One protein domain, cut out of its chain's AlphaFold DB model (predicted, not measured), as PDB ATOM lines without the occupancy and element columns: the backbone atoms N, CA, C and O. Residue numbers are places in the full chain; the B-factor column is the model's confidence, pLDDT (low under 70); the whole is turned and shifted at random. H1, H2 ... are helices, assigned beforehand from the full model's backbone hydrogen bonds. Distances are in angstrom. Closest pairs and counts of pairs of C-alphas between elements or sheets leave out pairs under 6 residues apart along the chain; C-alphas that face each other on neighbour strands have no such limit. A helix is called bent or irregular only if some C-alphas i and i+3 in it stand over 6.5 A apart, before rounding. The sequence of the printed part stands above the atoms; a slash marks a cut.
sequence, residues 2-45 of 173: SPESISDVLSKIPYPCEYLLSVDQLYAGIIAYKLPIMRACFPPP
ATOM      1  N   SER A   2     194.753 262.783 263.867       76.94
ATOM      2  CA  SER A   2     195.921 262.011 263.435       76.94
ATOM      3  C   SER A   2     195.585 260.512 263.441       76.94
ATOM      4  O   SER A   2     194.665 260.102 264.156       76.94
ATOM      5  N   PRO A   3     196.280 259.687 262.637       77.12
ATOM      6  CA  PRO A   3     196.115 258.234 262.675       77.12
ATOM      7  C   PRO A   3     196.277 257.660 264.091       77.12
ATOM      8  O   PRO A   3     195.472 256.835 264.505       77.12
ATOM      9  N   GLU A   4     197.240 258.166 264.864       79.75
ATOM     10  CA  GLU A   4     197.519 257.726 266.240       79.75
ATOM     11  C   GLU A   4     196.310 257.899 267.164       79.75
ATOM     12  O   GLU A   4     195.925 256.956 267.850       79.75
ATOM     13  N   SER A   5     195.644 259.060 267.128       80.31
ATOM     14  CA  SER A   5     194.448 259.294 267.947       80.31
ATOM     15  C   SER A   5     193.284 258.386 267.553       80.31
ATOM     16  O   SER A   5     192.518 257.963 268.411       80.31
ATOM     17  N   ILE A   6     193.129 258.081 266.259       79.19
ATOM     18  CA  ILE A   6     192.083 257.157 265.793       79.19
ATOM     19  C   ILE A   6     192.403 255.736 266.273       79.19
ATOM     20  O   ILE A   6     191.508 255.028 266.728       79.19
ATOM     21  N   SER A   7     193.676 255.336 266.215       81.06
ATOM     22  CA  SER A   7     194.123 254.020 266.669       81.06
ATOM     23  C   SER A   7     193.896 253.835 268.168       81.06
ATOM     24  O   SER A   7     193.376 252.797 268.559       81.06
ATOM     25  N   ASP A   8     194.231 254.837 268.989       85.44
ATOM     26  CA  ASP A   8     194.064 254.782 270.450       85.44
ATOM     27  C   ASP A   8     192.588 254.644 270.866       85.44
ATOM     28  O   ASP A   8     192.252 253.889 271.781       85.44
ATOM     29  N   VAL A   9     191.679 255.319 270.153       83.75
ATOM     30  CA  VAL A   9     190.232 255.168 270.370       83.75
ATOM     31  C   VAL A   9     189.768 253.767 269.973       83.75
ATOM     32  O   VAL A   9     189.109 253.099 270.766       83.75
ATOM     33  N   LEU A  10     190.129 253.295 268.777       83.12
ATOM     34  CA  LEU A  10     189.693 251.985 268.285       83.12
ATOM     35  C   LEU A  10     190.248 250.828 269.121       83.12
ATOM     36  O   LEU A  10     189.542 249.846 269.319       83.12
ATOM     37  N   SER A  11     191.465 250.942 269.661       82.94
ATOM     38  CA  SER A  11     192.046 249.907 270.528       82.94
ATOM     39  C   SER A  11     191.320 249.734 271.863       82.94
ATOM     40  O   SER A  11     191.493 248.713 272.521       82.94
ATOM     41  N   LYS A  12     190.509 250.719 272.268       88.12
ATOM     42  CA  LYS A  12     189.697 250.670 273.493       88.12
ATOM     43  C   LYS A  12     188.294 250.111 273.245       88.12
ATOM     44  O   LYS A  12     187.563 249.878 274.205       88.12
ATOM     45  N   ILE A  13     187.909 249.901 271.984       85.38
ATOM     46  CA  ILE A  13     186.606 249.349 271.609       85.38
ATOM     47  C   ILE A  13     186.732 247.824 271.507       85.38
ATOM     48  O   ILE A  13     187.548 247.334 270.721       85.38
ATOM     49  N   PRO A  14     185.932 247.049 272.260       82.00
ATOM     50  CA  PRO A  14     185.842 245.615 272.033       82.00
ATOM     51  C   PRO A  14     185.250 245.362 270.639       82.00
ATOM     52  O   PRO A  14     184.241 245.960 270.275       82.00
ATOM     53  N   TYR A  15     185.887 244.481 269.862       85.38
ATOM     54  CA  TYR A  15     185.496 244.137 268.485       85.38
ATOM     55  C   TYR A  15     185.505 245.340 267.510       85.38
ATOM     56  O   TYR A  15     184.483 245.686 266.914       85.38
ATOM     57  N   PRO A  16     186.670 245.977 267.277       85.19
ATOM     58  CA  PRO A  16     186.765 247.198 266.469       85.19
ATOM     59  C   PRO A  16     186.304 247.014 265.013       85.19
ATOM     60  O   PRO A  16     185.807 247.965 264.412       85.19
ATOM     61  N   CYS A  17     186.421 245.806 264.450       86.38
ATOM     62  CA  CYS A  17     185.896 245.517 263.116       86.38
ATOM     63  C   CYS A  17     184.362 245.496 263.076       86.38
ATOM     64  O   CYS A  17     183.787 246.044 262.143       86.38
ATOM     65  N   GLU A  18     183.689 244.927 264.081       88.56
ATOM     66  CA  GLU A  18     182.218 244.938 264.143       88.56
ATOM     67  C   GLU A  18     181.692 246.365 264.287       88.56
ATOM     68  O   GLU A  18     180.793 246.778 263.555       88.56
ATOM     69  N   TYR A  19     182.334 247.160 265.148       87.38
ATOM     70  CA  TYR A  19     182.047 248.585 265.261       87.38
ATOM     71  C   TYR A  19     182.204 249.301 263.913       87.38
ATOM     72  O   TYR A  19     181.289 249.998 263.474       87.38
ATOM     73  N   LEU A  20     183.324 249.094 263.212       86.25
ATOM     74  CA  LEU A  20     183.570 249.718 261.909       86.25
ATOM     75  C   LEU A  20     182.565 249.313 260.831       86.25
ATOM     76  O   LEU A  20     182.219 250.138 259.992       86.25
ATOM     77  N   LEU A  21     182.090 248.070 260.853       84.81
ATOM     78  CA  LEU A  21     181.073 247.592 259.918       84.81
ATOM     79  C   LEU A  21     179.667 248.112 260.254       84.81
ATOM     80  O   LEU A  21     178.803 248.115 259.381       84.81
ATOM     81  N   SER A  22     179.439 248.555 261.494       85.31
ATOM     82  CA  SER A  22     178.153 249.084 261.966       85.31
ATOM     83  C   SER A  22     177.957 250.590 261.746       85.31
ATOM     84  O   SER A  22     176.830 251.079 261.818       85.31
ATOM     85  N   VAL A  23     179.034 251.341 261.491       84.62
ATOM     86  CA  VAL A  23     178.968 252.794 261.264       84.62
ATOM     87  C   VAL A  23     178.746 253.127 259.788       84.62
ATOM     88  O   VAL A  23     178.931 252.291 258.905       84.62
ATOM     89  N   ASP A  24     178.360 254.377 259.505       86.31
ATOM     90  CA  ASP A  24     178.162 254.831 258.128       86.31
ATOM     91  C   ASP A  24     179.437 254.649 257.283       86.31
ATOM     92  O   ASP A  24     180.569 254.920 257.703       86.31
ATOM     93  N   GLN A  25     179.216 254.154 256.067       80.88
ATOM     94  CA  GLN A  25     180.246 253.618 255.189       80.88
ATOM     95  C   GLN A  25     181.302 254.656 254.785       80.88
ATOM     96  O   GLN A  25     182.467 254.303 254.597       80.88
ATOM     97  N   LEU A  26     180.935 255.941 254.684       81.88
ATOM     98  CA  LEU A  26     181.894 257.007 254.380       81.88
ATOM     99  C   LEU A  26     182.863 257.208 255.551       81.88
ATOM    100  O   LEU A  26     184.068 257.365 255.340       81.88
ATOM    101  N   TYR A  27     182.363 257.163 256.790       83.94
ATOM    102  CA  TYR A  27     183.209 257.282 257.980       83.94
ATOM    103  C   TYR A  27     184.101 256.061 258.162       83.94
ATOM    104  O   TYR A  27     185.301 256.214 258.409       83.94
ATOM    105  N   ALA A  28     183.535 254.867 257.982       84.50
ATOM    106  CA  ALA A  28     184.277 253.613 257.990       84.50
ATOM    107  C   ALA A  28     185.423 253.660 256.956       84.50
ATOM    108  O   ALA A  28     186.580 253.371 257.275       84.50
ATOM    109  N   GLY A  29     185.123 254.161 255.751       81.69
ATOM    110  CA  GLY A  29     186.085 254.373 254.672       81.69
ATOM    111  C   GLY A  29     187.210 255.348 255.030       81.69
ATOM    112  O   GLY A  29     188.374 255.061 254.753       81.69
ATOM    113  N   ILE A  30     186.925 256.473 255.701       83.50
ATOM    114  CA  ILE A  30     187.985 257.383 256.175       83.50
ATOM    115  C   ILE A  30     188.874 256.731 257.226       83.50
ATOM    116  O   ILE A  30     190.093 256.932 257.195       83.50
ATOM    117  N   ILE A  31     188.285 256.001 258.172       83.94
ATOM    118  CA  ILE A  31     189.053 255.345 259.227       83.94
ATOM    119  C   ILE A  31     190.021 254.346 258.596       83.94
ATOM    120  O   ILE A  31     191.217 254.427 258.858       83.94
ATOM    121  N   ALA A  32     189.549 253.499 257.683       84.38
ATOM    122  CA  ALA A  32     190.391 252.534 256.979       84.38
ATOM    123  C   ALA A  32     191.348 253.169 255.948       84.38
ATOM    124  O   ALA A  32     192.408 252.615 255.644       84.38
ATOM    125  N   TYR A  33     191.042 254.365 255.439       83.38
ATOM    126  CA  TYR A  33     191.989 255.156 254.653       83.38
ATOM    127  C   TYR A  33     193.142 255.695 255.517       83.38
ATOM    128  O   TYR A  33     194.296 255.674 255.087       83.38
ATOM    129  N   LYS A  34     192.847 256.189 256.727       84.62
ATOM    130  CA  LYS A  34     193.846 256.747 257.657       84.62
ATOM    131  C   LYS A  34     194.613 255.674 258.429       84.62
ATOM    132  O   LYS A  34     195.762 255.912 258.789       84.62
ATOM    133  N   LEU A  35     193.989 254.526 258.671       85.56
ATOM    134  CA  LEU A  35     194.543 253.371 259.363       85.56
ATOM    135  C   LEU A  35     194.444 252.144 258.454       85.56
ATOM    136  O   LEU A  35     193.458 251.411 258.524       85.56
ATOM    137  N   PRO A  36     195.466 251.882 257.621       81.50
ATOM    138  CA  PRO A  36     195.450 250.755 256.692       81.50
ATOM    139  C   PRO A  36     195.204 249.396 257.360       81.50
ATOM    140  O   PRO A  36     194.605 248.526 256.740       81.50
ATOM    141  N   ILE A  37     195.594 249.229 258.631       82.94
ATOM    142  CA  ILE A  37     195.328 248.010 259.414       82.94
ATOM    143  C   ILE A  37     193.827 247.694 259.534       82.94
ATOM    144  O   ILE A  37     193.445 246.530 259.565       82.94
ATOM    145  N   MET A  38     192.966 248.716 259.517       85.38
ATOM    146  CA  MET A  38     191.512 248.556 259.609       85.38
ATOM    147  C   MET A  38     190.870 248.152 258.276       85.38
ATOM    148  O   MET A  38     189.699 247.784 258.257       85.38
ATOM    149  N   ARG A  39     191.609 248.167 257.154       81.12
ATOM    150  CA  ARG A  39     191.091 247.681 255.860       81.12
ATOM    151  C   ARG A  39     190.737 246.198 255.906       81.12
ATOM    152  O   ARG A  39     189.785 245.797 255.255       81.12
ATOM    153  N   ALA A  40     191.453 245.415 256.715       82.56
ATOM    154  CA  ALA A  40     191.183 243.991 256.895       82.56
ATOM    155  C   ALA A  40     189.794 243.704 257.499       82.56
ATOM    156  O   ALA A  40     189.307 242.585 257.390       82.56
ATOM    157  N   CYS A  41     189.146 244.702 258.114       84.25
ATOM    158  CA  CYS A  41     187.783 244.562 258.619       84.25
ATOM    159  C   CYS A  41     186.728 244.524 257.500       84.25
ATOM    160  O   CYS A  41     185.604 244.098 257.751       84.25
ATOM    161  N   PHE A  42     187.052 244.988 256.289       80.50
ATOM    162  CA  PHE A  42     186.106 245.045 255.179       80.50
ATOM    163  C   PHE A  42     186.244 243.788 254.318       80.50
ATOM    164  O   PHE A  42     187.364 243.420 253.957       80.50
ATOM    165  N   PRO A  43     185.128 243.122 253.971       70.75
ATOM    166  CA  PRO A  43     185.182 242.011 253.038       70.75
ATOM    167  C   PRO A  43     185.696 242.507 251.677       70.75
ATOM    168  O   PRO A  43     185.384 243.641 251.294       70.75
ATOM    169  N   PRO A  44     186.451 241.675 250.937       61.44
ATOM    170  CA  PRO A  44     186.892 242.027 249.595       61.44
ATOM    171  C   PRO A  44     185.672 242.348 248.718       61.44
ATOM    172  O   PRO A  44     184.627 241.699 248.866       61.44
ATOM    173  N   PRO A  45     185.761 243.344 247.822       56.34
ATOM    174  CA  PRO A  45     184.649 243.684 246.957       56.34
ATOM    175  C   PRO A  45     184.314 242.492 246.068       56.34
ATOM    176  O   PRO A  45     185.152 241.951 245.350       56.34
TER     177      PRO A  45
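AT A GLANCE: This is residues 2 to 45 of the 173 residues of an uncharacterized protein of Rodentolepis nana (UniProt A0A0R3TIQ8). Four short helices follow one another round a small loop: H1, H2 and H3 come one after the other until the end of H3 is back near the start of H1, and H4 folds back from the end of H3 to pack on H2. H1 lies to one side with its two ends near H2 and H3, while residues 22 to 27, of which 25 to 27 belong to H3, stick out. The printed part has 44 residues, with four named helices in the order H1, H2, H3, H4 and no named strand, and its class is all helix. It is compact, with a radius of gyration of the C-alphas of 9.6 A, and its C-alphas span 27 by 20 by 17 A.

HOW THE PARTS SIT: H3, residues 25 to 34, is the longest helix. H4, residues 36 to 41, touches H3 only at the corner by their link, the closest C-alphas being those of Ala 32 and Met 38 at 4.9 A. The two run opposite ways at a steep tilt of 39 degrees. H2, residues 16 to 22, touches H4, and the C-alphas of Cys 17 and Cys 41 are their closest, 5.0 A apart. H2 and H4 run the same way at a steep tilt of 63 degrees. H2 and H3 are close but not clearly touching, with the C-alphas of Leu 20 and Ala 28 closest at 5.6 A, and run opposite ways at a shallow tilt of 30 degrees. H1, residues 3 to 10, is close to H3 but not clearly touching it: the C-alphas of Pro 3 and Lys 34, their closest, are 5.7 A apart. H1 and H3 run opposite ways at a steep tilt of 54 degrees. H1 is also close to H2 but not clearly touching, with Leu 10 and Pro 16 the closest by C-alpha at 5.9 A, and the two are about perpendicular at 83 degrees. H1 and H4 are apart. In H1, H2 and H3 every O i to N i+4 pair is within hydrogen-bond range; in H4 0 of 2 are, beside 2 of 3 O i to N i+3 pairs.

IN THESE COORDINATES: H3 measures 14.2 A from first to last C-alpha, from (180.246, 253.618, 255.189) at Gln 25. H1 measures 10.6 A and begins with C-alpha 3 at (196.115, 258.234, 262.675). H2 measures 9.9 A. H4 measures 10.0 A and ends with C-alpha 41 at (187.783, 244.562, 258.619); it is neither bent nor irregular, but only just: C-alphas 37 and 40 are 6.3 A apart.

THE WHOLE: The two C-alphas farthest apart are those of Ser 5 and Pro 45, 27.9 A. The printed part has no cut, and the links H1 to H2, H2 to H3 and H3 to H4 are tight. The mean pLDDT of the printed part is 82.1, and residues 44 to 45 are under 70.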